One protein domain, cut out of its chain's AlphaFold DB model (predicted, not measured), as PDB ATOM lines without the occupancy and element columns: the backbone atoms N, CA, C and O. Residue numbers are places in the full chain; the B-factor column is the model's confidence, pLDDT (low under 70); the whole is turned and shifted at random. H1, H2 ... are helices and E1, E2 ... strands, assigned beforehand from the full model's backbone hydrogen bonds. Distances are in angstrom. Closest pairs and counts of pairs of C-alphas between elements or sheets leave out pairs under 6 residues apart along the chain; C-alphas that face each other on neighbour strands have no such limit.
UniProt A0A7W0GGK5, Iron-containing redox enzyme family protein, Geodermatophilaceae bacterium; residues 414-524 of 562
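Overview. This is residues 414 to 524 of the 562 residues of the protein "Iron-containing redox enzyme family protein" of Geodermatophilaceae bacterium (UniProt A0A7W0GGK5). A two-strand hairpin, E1 and E2, with H4 packed on E1, makes one end of the domain, and H5, H6 and H7 gather with the short strand E3 at the other. H1, the longest helix, bridges the two groups by packing on both H4 and H7, while the short H2 and H3 sit at the open end of the hairpin. The printed part has 111 residues with seven named helices and three named strands, in the order H1 H2 E1 E2 H3 H4 H5 H6 E3 H7; the class is mixed, helices and strands, and the sheet E1 - E2 is antiparallel. The whole is compact, with a radius of gyration of the C-alphas of 13.4 A and spans of 41 by 30 by 25 A.

Along the chain. E1 is residues 438 to 443, 13.7 A long, from C-alpha 438 at (201.489, 201.819, 187.506). E2 is residues 446 to 454, 17.5 A, and bends by 99 degrees at residue 449. H2 is residues 432 to 435 and H3 is residues 455 to 458. H4, residues 463 to 471, is 12.8 A long. H1, residues 414 to 428, is 20.7 A long and begins at C-alpha 414, (219.555, 188.177, 186.180). H5 is residues 487 to 493, H6 residues 498 to 503 and E3 residues 506 to 508. H7, residues 513 to 522, is 14.2 A long and ends at C-alpha 522, (212.034, 180.420, 184.001).

Arrangement. E1 and E2 form a hairpin, antiparallel at 166 degrees, with N 441 and O 451 3.0 A apart and N 439 and O 453 2.9 A apart, both within hydrogen-bond range. The closest C-alphas of E1 and H4, Glu 441 and Ala 469, are 5.4 A apart. H3 touches H2, closest at C-alphas 456 and 434, 4.9 A, and only just touches H4, with 3 pairs of C-alphas within 8 A, closest at 458 and 466, 5.4 A. H1 touches H4 with residues 418 to 422 alone, about perpendicular at 75 degrees, closest at C-alphas 418 and 463, 6.2 A. With residues 414 to 420 alone H1 touches H7, opposite ways at a steep tilt of 39 degrees, closest at C-alphas 417 and 517, 6.2 A. H6 touches H7, about perpendicular at 77 degrees, closest at C-alphas 503 and 513, 4.7 A. H5 and H6 touch only at the corner, closest at C-alphas 493 and 500, 4.5 A. H5 and H7 only just touch, with 3 pairs of C-alphas within 8 A, closest at 493 and 514, 6.1 A. E3 pairs with no named strand; its residues 506 to 508 pair antiparallel with residues 511 to 512. Every O i to N i+4 pair is within hydrogen-bond range in H4, H5, H6 and H7, and 10 of 11 in H1; H2 and H3 are too short for such a pair.

Size, cuts and confidence. The two C-alphas farthest apart, Glu 448 and Gly 510, are 41.4 A apart. The printed part has no cut. The link from H4 to H5, residues 472 to 486, is long; the others are tight. Mean pLDDT of the printed part is 82.7, with 12 residues under 70: 426 to 430, 432, 444 to 445, 447 to 449 and 509.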
ATOM      1  N   GLY A 414     219.766 186.888 185.518       81.19
ATOM      2  CA  GLY A 414     219.555 188.177 186.180       81.19
ATOM      3  C   GLY A 414     220.280 189.320 185.466       81.19
ATOM      4  O   GLY A 414     219.647 190.305 185.077       81.19
ATOM      5  N   GLU A 415     221.582 189.162 185.226       81.31
ATOM      6  CA  GLU A 415     222.404 190.112 184.459       81.31
ATOM      7  C   GLU A 415     221.909 190.291 183.013       81.31
ATOM      8  O   GLU A 415     221.832 191.406 182.491       81.31
ATOM      9  N   ASP A 416     221.496 189.205 182.353       85.06
ATOM     10  CA  ASP A 416     220.895 189.258 181.016       85.06
ATOM     11  C   ASP A 416     219.630 190.135 181.001       85.06
ATOM     12  O   ASP A 416     219.426 190.925 180.071       85.06
ATOM     13  N   MET A 417     218.790 190.027 182.035       89.69
ATOM     14  CA  MET A 417     217.554 190.802 182.144       89.69
ATOM     15  C   MET A 417     217.810 192.283 182.458       89.69
ATOM     16  O   MET A 417     217.099 193.142 181.931       89.69
ATOM     17  N   LEU A 418     218.834 192.610 183.256       83.88
ATOM     18  CA  LEU A 418     219.252 194.002 183.464       83.88
ATOM     19  C   LEU A 418     219.683 194.650 182.144       83.88
ATOM     20  O   LEU A 418     219.164 195.712 181.791       83.88
ATOM     21  N   ARG A 419     220.530 193.963 181.364       86.56
ATOM     22  CA  ARG A 419     220.965 194.442 180.039       86.56
ATOM     23  C   ARG A 419     219.795 194.672 179.088       86.56
ATOM     24  O   ARG A 419     219.791 195.648 178.340       86.56
ATOM     25  N   LEU A 420     218.784 193.801 179.125       88.56
ATOM     26  CA  LEU A 420     217.553 193.988 178.358       88.56
ATOM     27  C   LEU A 420     216.846 195.289 178.754       88.56
ATOM     28  O   LEU A 420     216.478 196.074 177.877       88.56
ATOM     29  N   VAL A 421     216.638 195.526 180.054       86.38
ATOM     30  CA  VAL A 421     215.934 196.725 180.540       86.38
ATOM     31  C   VAL A 421     216.683 197.994 180.142       86.38
ATOM     32  O   VAL A 421     216.050 198.944 179.684       86.38
ATOM     33  N   GLU A 422     218.010 198.004 180.249       83.06
ATOM     34  CA  GLU A 422     218.849 199.135 179.835       83.06
ATOM     35  C   GLU A 422     218.772 199.393 178.328       83.06
ATOM     36  O   GLU A 422     218.477 200.515 177.906       83.06
ATOM     37  N   ALA A 423     218.923 198.348 177.509       82.25
ATOM     38  CA  ALA A 423     218.838 198.457 176.054       82.25
ATOM     39  C   ALA A 423     217.462 198.960 175.578       82.25
ATOM     40  O   ALA A 423     217.355 199.674 174.575       82.25
ATOM     41  N   LEU A 424     216.388 198.595 176.285       77.75
ATOM     42  CA  LEU A 424     215.044 199.081 175.983       77.75
ATOM     43  C   LEU A 424     214.783 200.483 176.546       77.75
ATOM     44  O   LEU A 424     214.080 201.254 175.892       77.75
ATOM     45  N   ARG A 425     215.367 200.851 177.694       78.88
ATOM     46  CA  ARG A 425     215.228 202.178 178.319       78.88
ATOM     47  C   ARG A 425     215.647 203.296 177.367       78.88
ATOM     48  O   ARG A 425     214.893 204.254 177.205       78.88
ATOM     49  N   GLU A 426     216.785 203.154 176.687       68.62
ATOM     50  CA  GLU A 426     217.272 204.150 175.715       68.62
ATOM     51  C   GLU A 426     216.301 204.370 174.546       68.62
ATOM     52  O   GLU A 426     216.202 205.470 174.006       68.62
ATOM     53  N   ARG A 427     215.545 203.332 174.174       67.19
ATOM     54  CA  ARG A 427     214.619 203.351 173.031       67.19
ATOM     55  C   ARG A 427     213.192 203.747 173.402       67.19
ATOM     56  O   ARG A 427     212.432 204.148 172.528       67.19
ATOM     57  N   GLN A 428     212.809 203.581 174.667       64.81
ATOM     58  CA  GLN A 428     211.416 203.657 175.127       64.81
ATOM     59  C   GLN A 428     211.133 204.880 176.018       64.81
ATOM     60  O   GLN A 428     209.969 205.130 176.357       64.81
ATOM     61  N   ARG A 429     212.163 205.654 176.393       62.44
ATOM     62  CA  ARG A 429     212.025 206.860 177.224       62.44
ATOM     63  C   ARG A 429     211.030 207.846 176.595       62.44
ATOM     64  O   ARG A 429     211.133 208.175 175.418       62.44
ATOM     65  N   GLY A 430     210.049 208.302 177.377       58.69
ATOM     66  CA  GLY A 430     209.017 209.244 176.916       58.69
ATOM     67  C   GLY A 430     207.841 208.624 176.143       58.69
ATOM     68  O   GLY A 430     206.996 209.358 175.633       58.69
ATOM     69  N   THR A 431     207.732 207.294 176.071       71.12
ATOM     70  CA  THR A 431     206.579 206.635 175.435       71.12
ATOM     71  C   THR A 431     205.325 206.779 176.305       71.12
ATOM     72  O   THR A 431     205.261 206.239 177.409       71.12
ATOM     73  N   ALA A 432     204.294 207.462 175.791       69.75
ATOM     74  CA  ALA A 432     203.057 207.770 176.525       69.75
ATOM     75  C   ALA A 432     202.336 206.529 177.091       69.75
ATOM     76  O   ALA A 432     201.686 206.611 178.130       69.75
ATOM     77  N   ALA A 433     202.493 205.359 176.464       73.00
ATOM     78  CA  ALA A 433     201.921 204.106 176.960       73.00
ATOM     79  C   ALA A 433     202.471 203.687 178.343       73.00
ATOM     80  O   ALA A 433     201.748 203.069 179.121       73.00
ATOM     81  N   HIS A 434     203.706 204.070 178.693       83.00
ATOM     82  CA  HIS A 434     204.315 203.778 179.999       83.00
ATOM     83  C   HIS A 434     203.853 204.717 181.127       83.00
ATOM     84  O   HIS A 434     204.238 204.526 182.278       83.00
ATOM     85  N   GLN A 435     203.010 205.711 180.828       81.31
ATOM     86  CA  GLN A 435     202.323 206.520 181.843       81.31
ATOM     87  C   GLN A 435     201.051 205.834 182.369       81.31
ATOM     88  O   GLN A 435     200.598 206.131 183.469       81.31
ATOM     89  N   ALA A 436     200.464 204.914 181.592       82.25
ATOM     90  CA  ALA A 436     199.162 204.319 181.902       82.25
ATOM     91  C   ALA A 436     199.237 203.127 182.870       82.25
ATOM     92  O   ALA A 436     198.277 202.851 183.584       82.25
ATOM     93  N   THR A 437     200.356 202.399 182.888       86.38
ATOM     94  CA  THR A 437     200.578 201.283 183.816       86.38
ATOM     95  C   THR A 437     201.349 201.779 185.029       86.38
ATOM     96  O   THR A 437     202.412 202.368 184.857       86.38
ATOM     97  N   ARG A 438     200.829 201.517 186.231       91.94
ATOM     98  CA  ARG A 438     201.489 201.819 187.506       91.94
ATOM     99  C   ARG A 438     201.947 200.539 188.194       91.94
ATOM    100  O   ARG A 438     201.356 199.482 187.962       91.94
ATOM    101  N   LEU A 439     203.018 200.646 188.967       91.44
ATOM    102  CA  LEU A 439     203.568 199.575 189.790       91.44
ATOM    103  C   LEU A 439     203.821 200.132 191.192       91.44
ATOM    104  O   LEU A 439     204.349 201.240 191.318       91.44
ATOM    105  N   SER A 440     203.500 199.325 192.201       90.12
ATOM    106  CA  SER A 440     203.719 199.638 193.614       90.12
ATOM    107  C   SER A 440     204.868 198.810 194.172       90.12
ATOM    108  O   SER A 440     204.817 197.582 194.081       90.12
ATOM    109  N   GLU A 441     205.888 199.458 194.737       88.19
ATOM    110  CA  GLU A 441     207.035 198.807 195.393       88.19
ATOM    111  C   GLU A 441     207.783 199.804 196.307       88.19
ATOM    112  O   GLU A 441     207.468 200.993 196.336       88.19
ATOM    113  N   SER A 442     208.757 199.324 197.080       78.31
ATOM    114  CA  SER A 442     209.634 200.135 197.938       78.31
ATOM    115  C   SER A 442     210.373 201.227 197.144       78.31
ATOM    116  O   SER A 442     210.896 200.956 196.056       78.31
ATOM    117  N   ASP A 443     210.448 202.444 197.690       73.88
ATOM    118  CA  ASP A 443     211.123 203.587 197.072       73.88
ATOM    119  C   ASP A 443     212.638 203.318 196.973       73.88
ATOM    120  O   ASP A 443     213.291 203.028 197.981       73.88
ATOM    121  N   PRO A 444     213.250 203.410 195.777       66.19
ATOM    122  CA  PRO A 444     214.696 203.271 195.625       66.19
ATOM    123  C   PRO A 444     215.528 204.286 196.429       66.19
ATOM    124  O   PRO A 444     216.697 204.007 196.696       66.19
ATOM    125  N   GLY A 445     214.966 205.453 196.769       62.69
ATOM    126  CA  GLY A 445     215.601 206.499 197.577       62.69
ATOM    127  C   GLY A 445     215.315 206.413 199.082       62.69
ATOM    128  O   GLY A 445     216.067 206.998 199.860       62.69
ATOM    129  N   ASP A 446     214.276 205.676 199.485       70.62
ATOM    130  CA  ASP A 446     213.893 205.428 200.881       70.62
ATOM    131  C   ASP A 446     213.241 204.034 201.020       70.62
ATOM    132  O   ASP A 446     212.026 203.897 200.884       70.62
ATOM    133  N   PRO A 447     214.027 202.973 201.285       64.69
ATOM    134  CA  PRO A 447     213.529 201.594 201.288       64.69
ATOM    135  C   PRO A 447     212.419 201.290 202.308       64.69
ATOM    136  O   PRO A 447     211.768 200.255 202.190       64.69
ATOM    137  N   GLU A 448     212.205 202.162 203.298       65.56
ATOM    138  CA  GLU A 448     211.137 202.037 204.300       65.56
ATOM    139  C   GLU A 448     209.792 202.611 203.805       65.56
ATOM    140  O   GLU A 448     208.746 202.387 204.421       65.56
ATOM    141  N   ALA A 449     209.791 203.341 202.684       63.41
ATOM    142  CA  ALA A 449     208.605 203.920 202.065       63.41
ATOM    143  C   ALA A 449     208.168 203.113 200.833       63.41
ATOM    144  O   ALA A 449     208.988 202.645 200.050       63.41
ATOM    145  N   THR A 450     206.857 202.968 200.613       85.56
ATOM    146  CA  THR A 450     206.299 202.393 199.375       85.56
ATOM    147  C   THR A 450     205.810 203.504 198.457       85.56
ATOM    148  O   THR A 450     205.063 204.384 198.891       85.56
ATOM    149  N   VAL A 451     206.161 203.422 197.175       85.31
ATOM    150  CA  VAL A 451     205.671 204.312 196.118       85.31
ATOM    151  C   VAL A 451     204.839 203.522 195.109       85.31
ATOM    152  O   VAL A 451     205.192 202.409 194.727       85.31
ATOM    153  N   ASP A 452     203.718 204.098 194.682       93.25
ATOM    154  CA  ASP A 452     202.941 203.636 193.527       93.25
ATOM    155  C   ASP A 452     203.177 204.642 192.416       93.25
ATOM    156  O   ASP A 452     202.713 205.773 192.532       93.25
ATOM    157  N   GLU A 453     203.903 204.268 191.366       93.00
ATOM    158  CA  GLU A 453     204.324 205.185 190.303       93.00
ATOM    159  C   GLU A 453     204.198 204.555 188.906       93.00
ATOM    160  O   GLU A 453     204.195 203.325 188.768       93.00
ATOM    161  N   PRO A 454     204.047 205.358 187.832       90.50
ATOM    162  CA  PRO A 454     203.907 204.825 186.484       90.50
ATOM    163  C   PRO A 454     205.205 204.154 186.018       90.50
ATOM    164  O   PRO A 454     206.299 204.568 186.387       90.50
ATOM    165  N   VAL A 455     205.112 203.159 185.132       87.44
ATOM    166  CA  VAL A 455     206.271 202.437 184.562       87.44
ATOM    167  C   VAL A 455     207.320 203.399 183.986       87.44
ATOM    168  O   VAL A 455     208.517 203.158 184.095       87.44
ATOM    169  N   SER A 456     206.888 204.522 183.412       85.88
ATOM    170  CA  SER A 456     207.773 205.597 182.943       85.88
ATOM    171  C   SER A 456     208.657 206.212 184.037       85.88
ATOM    172  O   SER A 456     209.818 206.488 183.759       85.88
ATOM    173  N   TRP A 457     208.152 206.369 185.264       87.38
ATOM    174  CA  TRP A 457     208.943 206.805 186.416       87.38
ATOM    175  C   TRP A 457     209.937 205.719 186.837       87.38
ATOM    176  O   TRP A 457     211.111 206.011 187.050       87.38
ATOM    177  N   TRP A 458     209.512 204.451 186.855       83.44
ATOM    178  CA  TRP A 458     210.392 203.312 187.152       83.44
ATOM    179  C   TRP A 458     211.520 203.145 186.126       83.44
ATOM    180  O   TRP A 458     212.614 202.716 186.482       83.44
ATOM    181  N   PHE A 459     211.294 203.534 184.867       82.38
ATOM    182  CA  PHE A 459     212.348 203.613 183.856       82.38
ATOM    183  C   PHE A 459     213.379 204.703 184.137       82.38
ATOM    184  O   PHE A 459     214.472 204.610 183.593       82.38
ATOM    185  N   ASP A 460     213.071 205.724 184.940       80.69
ATOM    186  CA  ASP A 460     214.050 206.729 185.354       80.69
ATOM    187  C   ASP A 460     214.881 206.284 186.570       80.69
ATOM    188  O   ASP A 460     215.993 206.782 186.761       80.69
ATOM    189  N   GLN A 461     214.422 205.263 187.295       82.56
ATOM    190  CA  GLN A 461     215.129 204.636 188.413       82.56
ATOM    191  C   GLN A 461     216.217 203.643 187.945       82.56
ATOM    192  O   GLN A 461     216.330 203.344 186.747       82.56
ATOM    193  N   PRO A 462     217.060 203.112 188.854       79.06
ATOM    194  CA  PRO A 462     217.951 201.999 188.531       79.06
ATOM    195  C   PRO A 462     217.159 200.782 188.001       79.06
ATOM    196  O   PRO A 462     216.145 200.435 188.609       79.06
ATOM    197  N   PRO A 463     217.603 200.079 186.936       82.19
ATOM    198  CA  PRO A 463     216.851 198.981 186.299       82.19
ATOM    199  C   PRO A 463     216.361 197.886 187.261       82.19
ATOM    200  O   PRO A 463     215.261 197.353 187.112       82.19
ATOM    201  N   ARG A 464     217.145 197.612 188.310       81.25
ATOM    202  CA  ARG A 464     216.791 196.700 189.408       81.25
ATOM    203  C   ARG A 464     215.472 197.043 190.107       81.25
ATOM    204  O   ARG A 464     214.739 196.135 190.487       81.25
ATOM    205  N   ALA A 465     215.153 198.326 190.267       81.06
ATOM    206  CA  ALA A 465     213.936 198.772 190.939       81.06
ATOM    207  C   ALA A 465     212.692 198.392 190.125       81.06
ATOM    208  O   ALA A 465     211.740 197.836 190.667       81.06
ATOM    209  N   LEU A 466     212.750 198.587 188.803       86.94
ATOM    210  CA  LEU A 466     211.696 198.158 187.886       86.94
ATOM    211  C   LEU A 466     211.527 196.632 187.895       86.94
ATOM    212  O   LEU A 466     210.401 196.146 187.944       86.94
ATOM    213  N   LEU A 467     212.622 195.864 187.877       89.25
ATOM    214  CA  LEU A 467     212.539 194.399 187.916       89.25
ATOM    215  C   LEU A 467     211.949 193.878 189.236       89.25
ATOM    216  O   LEU A 467     211.151 192.939 189.209       89.25
ATOM    217  N   ARG A 468     212.278 194.512 190.373       86.06
ATOM    218  CA  ARG A 468     211.660 194.225 191.677       86.06
ATOM    219  C   ARG A 468     210.157 194.500 191.654       86.06
ATOM    220  O   ARG A 468     209.376 193.621 192.006       86.06
ATOM    221  N   ALA A 469     209.754 195.661 191.143       87.75
ATOM    222  CA  ALA A 469     208.346 196.016 191.010       87.75
ATOM    223  C   ALA A 469     207.591 195.058 190.064       87.75
ATOM    224  O   ALA A 469     206.455 194.677 190.338       87.75
ATOM    225  N   LEU A 470     208.218 194.603 188.972       89.56
ATOM    226  CA  LEU A 470     207.601 193.667 188.021       89.56
ATOM    227  C   LEU A 470     207.351 192.273 188.612       89.56
ATOM    228  O   LEU A 470     206.332 191.664 188.281       89.56
ATOM    229  N   ARG A 471     208.255 191.770 189.466       88.94
ATOM    230  CA  ARG A 471     208.111 190.455 190.122       88.94
ATOM    231  C   ARG A 471     207.267 190.482 191.395       88.94
ATOM    232  O   ARG A 471     206.949 189.414 191.916       88.94
ATOM    233  N   ALA A 472     206.938 191.664 191.916       84.81
ATOM    234  CA  ALA A 472     206.100 191.795 193.097       84.81
ATOM    235  C   ALA A 472     204.701 191.212 192.806       84.81
ATOM    236  O   ALA A 472     204.013 191.702 191.901       84.81
ATOM    237  N   PRO A 473     204.234 190.195 193.564       84.44
ATOM    238  CA  PRO A 473     202.970 189.516 193.271       84.44
ATOM    239  C   PRO A 473     201.762 190.460 193.231       84.44
ATOM    240  O   PRO A 473     200.839 190.250 192.449       84.44
ATOM    241  N   ALA A 474     201.796 191.533 194.029       85.25
ATOM    242  CA  ALA A 474     200.745 192.546 194.088       85.25
ATOM    243  C   ALA A 474     200.532 193.287 192.754       85.25
ATOM    244  O   ALA A 474     199.416 193.721 192.472       85.25
ATOM    245  N   ASN A 475     201.569 193.395 191.916       89.62
ATOM    246  CA  ASN A 475     201.491 194.076 190.624       89.62
ATOM    247  C   ASN A 475     200.999 193.148 189.495       89.62
ATOM    248  O   ASN A 475     200.552 193.628 188.453       89.62
ATOM    249  N   GLY A 476     201.057 191.823 189.685       88.38
ATOM    250  CA  GLY A 476     200.437 190.827 188.802       88.38
ATOM    251  C   GLY A 476     201.020 190.719 187.385       88.38
ATOM    252  O   GLY A 476     200.358 190.175 186.502       88.38
ATOM    253  N   TRP A 477     202.221 191.248 187.130       91.31
ATOM    254  CA  TRP A 477     202.843 191.227 185.797       91.31
ATOM    255  C   TRP A 477     203.695 189.988 185.539       91.31
ATOM    256  O   TRP A 477     203.700 189.470 184.419       91.31
ATOM    257  N   VAL A 478     204.409 189.516 186.558       92.12
ATOM    258  CA  VAL A 478     205.313 188.372 186.465       92.12
ATOM    259  C   VAL A 478     205.012 187.394 187.592       92.12
ATOM    260  O   VAL A 478     204.912 187.784 188.752       92.12
ATOM    261  N   THR A 479     204.913 186.120 187.231       90.00
ATOM    262  CA  THR A 479     204.831 184.988 188.151       90.00
ATOM    263  C   THR A 479     206.172 184.253 188.084       90.00
ATOM    264  O   THR A 479     206.443 183.586 187.082       90.00
ATOM    265  N   PRO A 480     207.057 184.397 189.089       86.50
ATOM    266  CA  PRO A 480     208.376 183.770 189.063       86.50
ATOM    267  C   PRO A 480     208.300 182.254 188.848       86.50
ATOM    268  O   PRO A 480     207.539 181.565 189.521       86.50
ATOM    269  N   GLY A 481     209.088 181.736 187.905       83.06
ATOM    270  CA  GLY A 481     209.110 180.316 187.539       83.06
ATOM    271  C   GLY A 481     208.011 179.883 186.561       83.06
ATOM    272  O   GLY A 481     208.109 178.788 186.013       83.06
ATOM    273  N   ASP A 482     207.008 180.726 186.286       88.62
ATOM    274  CA  ASP A 482     205.867 180.386 185.429       88.62
ATOM    275  C   ASP A 482     205.650 181.435 184.326       88.62
ATOM    276  O   ASP A 482     205.079 182.514 184.514       88.62
ATOM    277  N   GLN A 483     206.123 181.103 183.125       89.00
ATOM    278  CA  GLN A 483     206.019 181.962 181.946       89.00
ATOM    279  C   GLN A 483     204.590 182.063 181.410       89.00
ATOM    280  O   GLN A 483     204.242 183.080 180.812       89.00
ATOM    281  N   GLU A 484     203.777 181.020 181.582       87.38
ATOM    282  CA  GLU A 484     202.408 180.975 181.060       87.38
ATOM    283  C   GLU A 484     201.464 181.782 181.954       87.38
ATOM    284  O   GLU A 484     200.571 182.467 181.452       87.38
ATOM    285  N   ALA A 485     201.727 181.800 183.263       86.81
ATOM    286  CA  ALA A 485     201.038 182.659 184.221       86.81
ATOM    287  C   ALA A 485     201.565 184.109 184.256       86.81
ATOM    288  O   ALA A 485     200.981 184.958 184.932       86.81
ATOM    289  N   SER A 486     202.658 184.424 183.553       90.06
ATOM    290  CA  SER A 486     203.252 185.767 183.529       90.06
ATOM    291  C   SER A 486     202.653 186.641 182.424       90.06
ATOM    292  O   SER A 486     202.986 186.491 181.244       90.06
ATOM    293  N   ARG A 487     201.831 187.631 182.801       91.94
ATOM    294  CA  ARG A 487     201.193 188.586 181.869       91.94
ATOM    295  C   ARG A 487     202.195 189.371 181.024       91.94
ATOM    296  O   ARG A 487     201.911 189.688 179.872       91.94
ATOM    297  N   LEU A 488     203.388 189.650 181.555       89.75
ATOM    298  CA  LEU A 488     204.478 190.249 180.782       89.75
ATOM    299  C   LEU A 488     204.792 189.409 179.534       89.75
ATOM    300  O   LEU A 488     204.910 189.952 178.437       89.75
ATOM    301  N   ILE A 489     204.856 188.082 179.669       90.31
ATOM    302  CA  ILE A 489     205.139 187.186 178.547       90.31
ATOM    303  C   ILE A 489     203.937 187.074 177.619       90.31
ATOM    304  O   ILE A 489     204.069 187.303 176.416       90.31
ATOM    305  N   THR A 490     202.768 186.752 178.166       88.88
ATOM    306  CA  THR A 490     201.583 186.420 177.367       88.88
ATOM    307  C   THR A 490     200.949 187.636 176.691       88.88
ATOM    308  O   THR A 490     200.491 187.527 175.555       88.88
ATOM    309  N   GLU A 491     200.977 188.815 177.320       86.44
ATOM    310  CA  GLU A 491     200.317 190.024 176.804       86.44
ATOM    311  C   GLU A 491     201.270 191.039 176.162       86.44
ATOM    312  O   GLU A 491     200.809 191.909 175.415       86.44
ATOM    313  N   ARG A 492     202.576 191.006 176.469       85.88
ATOM    314  CA  ARG A 492     203.535 192.038 176.012       85.88
ATOM    315  C   ARG A 492     204.699 191.489 175.200       85.88
ATOM    316  O   ARG A 492     205.017 192.098 174.188       85.88
ATOM    317  N   VAL A 493     205.292 190.357 175.579       85.00
ATOM    318  CA  VAL A 493     206.438 189.782 174.847       85.00
ATOM    319  C   VAL A 493     205.996 188.927 173.655       85.00
ATOM    320  O   VAL A 493     206.585 189.046 172.585       85.00
ATOM    321  N   ARG A 494     204.956 188.094 173.803       82.31
ATOM    322  CA  ARG A 494     204.458 187.181 172.748       82.31
ATOM    323  C   ARG A 494     203.231 187.701 171.979       82.31
ATOM    324  O   ARG A 494     202.745 187.016 171.084       82.31
ATOM    325  N   GLY A 495     202.702 188.873 172.335       75.50
ATOM    326  CA  GLY A 495     201.524 189.462 171.678       75.50
ATOM    327  C   GLY A 495     201.830 190.109 170.319       75.50
ATOM    328  O   GLY A 495     202.981 190.192 169.909       75.50
ATOM    329  N   ASP A 496     200.815 190.643 169.633       77.50
ATOM    330  CA  ASP A 496     201.007 191.486 168.439       77.50
ATOM    331  C   ASP A 496     200.898 192.972 168.810       77.50
ATOM    332  O   ASP A 496     199.873 193.631 168.637       77.50
ATOM    333  N   ASN A 497     201.947 193.495 169.440       79.44
ATOM    334  CA  ASN A 497     201.986 194.879 169.902       79.44
ATOM    335  C   ASN A 497     203.395 195.479 169.795       79.44
ATOM    336  O   ASN A 497     204.362 194.826 169.405       79.44
ATOM    337  N   ALA A 498     203.508 196.774 170.103       79.25
ATOM    338  CA  ALA A 498     204.775 197.496 170.015       79.25
ATOM    339  C   ALA A 498     205.867 196.912 170.931       79.25
ATOM    340  O   ALA A 498     207.037 196.934 170.555       79.25
ATOM    341  N   MET A 499     205.489 196.343 172.084       81.38
ATOM    342  CA  MET A 499     206.426 195.686 172.998       81.38
ATOM    343  C   MET A 499     206.973 194.396 172.392       81.38
ATOM    344  O   MET A 499     208.185 194.227 172.351       81.38
ATOM    345  N   ALA A 500     206.134 193.548 171.801       83.12
ATOM    346  CA  ALA A 500     206.600 192.322 171.152       83.12
ATOM    347  C   ALA A 500     207.621 192.596 170.033       83.12
ATOM    348  O   ALA A 500     208.639 191.914 169.927       83.12
ATOM    349  N   ARG A 501     207.423 193.670 169.251       82.50
ATOM    350  CA  ARG A 501     208.409 194.111 168.245       82.50
ATOM    351  C   ARG A 501     209.724 194.586 168.863       82.50
ATOM    352  O   ARG A 501     210.780 194.315 168.304       82.50
ATOM    353  N   ALA A 502     209.676 195.273 170.005       81.94
ATOM    354  CA  ALA A 502     210.883 195.679 170.723       81.94
ATOM    355  C   ALA A 502     211.655 194.465 171.275       81.94
ATOM    356  O   ALA A 502     212.883 194.432 171.204       81.94
ATOM    357  N   PHE A 503     210.936 193.445 171.754       85.81
ATOM    358  CA  PHE A 503     211.523 192.218 172.295       85.81
ATOM    359  C   PHE A 503     212.032 191.244 171.213       85.81
ATOM    360  O   PHE A 503     212.862 190.386 171.502       85.81
ATOM    361  N   ALA A 504     211.612 191.402 169.956       84.38
ATOM    362  CA  ALA A 504     212.139 190.636 168.823       84.38
ATOM    363  C   ALA A 504     213.560 191.066 168.388       84.38
ATOM    364  O   ALA A 504     214.162 190.427 167.527       84.38
ATOM    365  N   GLY A 505     214.099 192.154 168.954       81.75
ATOM    366  CA  GLY A 505     215.457 192.620 168.669       81.75
ATOM    367  C   GLY A 505     216.551 191.652 169.156       81.75
ATOM    368  O   GLY A 505     216.314 190.874 170.084       81.75
ATOM    369  N   PRO A 506     217.755 191.699 168.556       81.75
ATOM    370  CA  PRO A 506     218.851 190.808 168.924       81.75
ATOM    371  C   PRO A 506     219.423 191.158 170.305       81.75
ATOM    372  O   PRO A 506     219.713 192.323 170.577       81.75
ATOM    373  N   ALA A 507     219.639 190.132 171.133       78.62
ATOM    374  CA  ALA A 507     220.262 190.205 172.461       78.62
ATOM    375  C   ALA A 507     221.722 189.699 172.481       78.62
ATOM    376  O   ALA A 507     222.353 189.626 173.534       78.62
ATOM    377  N   GLY A 508     222.266 189.328 171.314       74.94
ATOM    378  CA  GLY A 508     223.566 188.662 171.174       74.94
ATOM    379  C   GLY A 508     223.465 187.130 171.224       74.94
ATOM    380  O   GLY A 508     222.441 186.572 171.611       74.94
ATOM    381  N   ASN A 509     224.517 186.433 170.775       69.19
ATOM    382  CA  ASN A 509     224.616 184.959 170.767       69.19
ATOM    383  C   ASN A 509     223.426 184.224 170.107       69.19
ATOM    384  O   ASN A 509     223.064 183.125 170.516       69.19
ATOM    385  N   GLY A 510     222.792 184.837 169.101       75.38
ATOM    386  CA  GLY A 510     221.631 184.268 168.404       75.38
ATOM    387  C   GLY A 510     220.313 184.290 169.193       75.38
ATOM    388  O   GLY A 510     219.328 183.745 168.705       75.38
ATOM    389  N   ARG A 511     220.274 184.919 170.376       83.75
ATOM    390  CA  ARG A 511     219.064 185.097 171.196       83.75
ATOM    391  C   ARG A 511     218.381 186.432 170.893       83.75
ATOM    392  O   ARG A 511     219.029 187.411 170.513       83.75
ATOM    393  N   THR A 512     217.077 186.481 171.118       89.25
ATOM    394  CA  THR A 512     216.271 187.708 171.140       89.25
ATOM    395  C   THR A 512     216.073 188.211 172.571       89.25
ATOM    396  O   THR A 512     216.261 187.470 173.539       89.25
ATOM    397  N   TRP A 513     215.645 189.464 172.735       88.00
ATOM    398  CA  TRP A 513     215.236 189.968 174.053       88.00
ATOM    399  C   TRP A 513     214.035 189.193 174.624       88.00
ATOM    400  O   TRP A 513     213.926 189.023 175.838       88.00
ATOM    401  N   ALA A 514     213.168 188.642 173.770       87.25
ATOM    402  CA  ALA A 514     212.106 187.731 174.187       87.25
ATOM    403  C   ALA A 514     212.662 186.460 174.853       87.25
ATOM    404  O   ALA A 514     212.147 186.045 175.895       87.25
ATOM    405  N   ASP A 515     213.739 185.881 174.314       86.31
ATOM    406  CA  ASP A 515     214.400 184.701 174.891       86.31
ATOM    407  C   ASP A 515     215.064 185.016 176.236       86.31
ATOM    408  O   ASP A 515     215.118 184.164 177.123       86.31
ATOM    409  N   VAL A 516     215.567 186.240 176.404       89.38
ATOM    410  CA  VAL A 516     216.139 186.720 177.668       89.38
ATOM    411  C   VAL A 516     215.063 186.848 178.746       89.38
ATOM    412  O   VAL A 516     215.186 186.223 179.797       89.38
ATOM    413  N   ALA A 517     213.970 187.563 178.469       89.06
ATOM    414  CA  ALA A 517     212.880 187.731 179.434       89.06
ATOM    415  C   ALA A 517     212.203 186.401 179.798       89.06
ATOM    416  O   ALA A 517     211.852 186.165 180.954       89.06
ATOM    417  N   THR A 518     212.062 185.508 178.817       89.31
ATOM    418  CA  THR A 518     211.515 184.162 179.021       89.31
ATOM    419  C   THR A 518     212.425 183.327 179.930       89.31
ATOM    420  O   THR A 518     211.936 182.698 180.870       89.31
ATOM    421  N   ALA A 519     213.742 183.351 179.698       86.62
ATOM    422  CA  ALA A 519     214.719 182.634 180.520       86.62
ATOM    423  C   ALA A 519     214.811 183.185 181.952       86.62
ATOM    424  O   ALA A 519     214.885 182.403 182.897       86.62
ATOM    425  N   TRP A 520     214.739 184.509 182.125       90.81
ATOM    426  CA  TRP A 520     214.730 185.152 183.441       90.81
ATOM    427  C   TRP A 520     213.540 184.703 184.301       90.81
ATOM    428  O   TRP A 520     213.715 184.339 185.463       90.81
ATOM    429  N   ILE A 521     212.338 184.641 183.718       89.00
ATOM    430  CA  ILE A 521     211.148 184.144 184.425       89.00
ATOM    431  C   ILE A 521     211.279 182.653 184.732       89.00
ATOM    432  O   ILE A 521     210.984 182.249 185.854       89.00
ATOM    433  N   ALA A 522     211.780 181.849 183.785       85.00
ATOM    434  CA  ALA A 522     212.034 180.420 184.001       85.00
ATOM    435  C   ALA A 522     212.970 180.165 185.194       85.00
ATOM    436  O   ALA A 522     212.779 179.214 185.944       85.00
ATOM    437  N   ALA A 523     213.965 181.037 185.369       79.31
ATOM    438  CA  ALA A 523     214.956 180.964 186.435       79.31
ATOM    439  C   ALA A 523     214.439 181.449 187.805       79.31
ATOM    440  O   ALA A 523     215.216 181.525 188.751       79.31
ATOM    441  N   GLY A 524     213.149 181.788 187.934       82.94
ATOM    442  CA  GLY A 524     212.576 182.285 189.189       82.94
ATOM    443  C   GLY A 524     212.754 183.789 189.402       82.94
ATOM    444  O   GLY A 524     212.667 184.256 190.536       82.94
TER     445      GLY A 524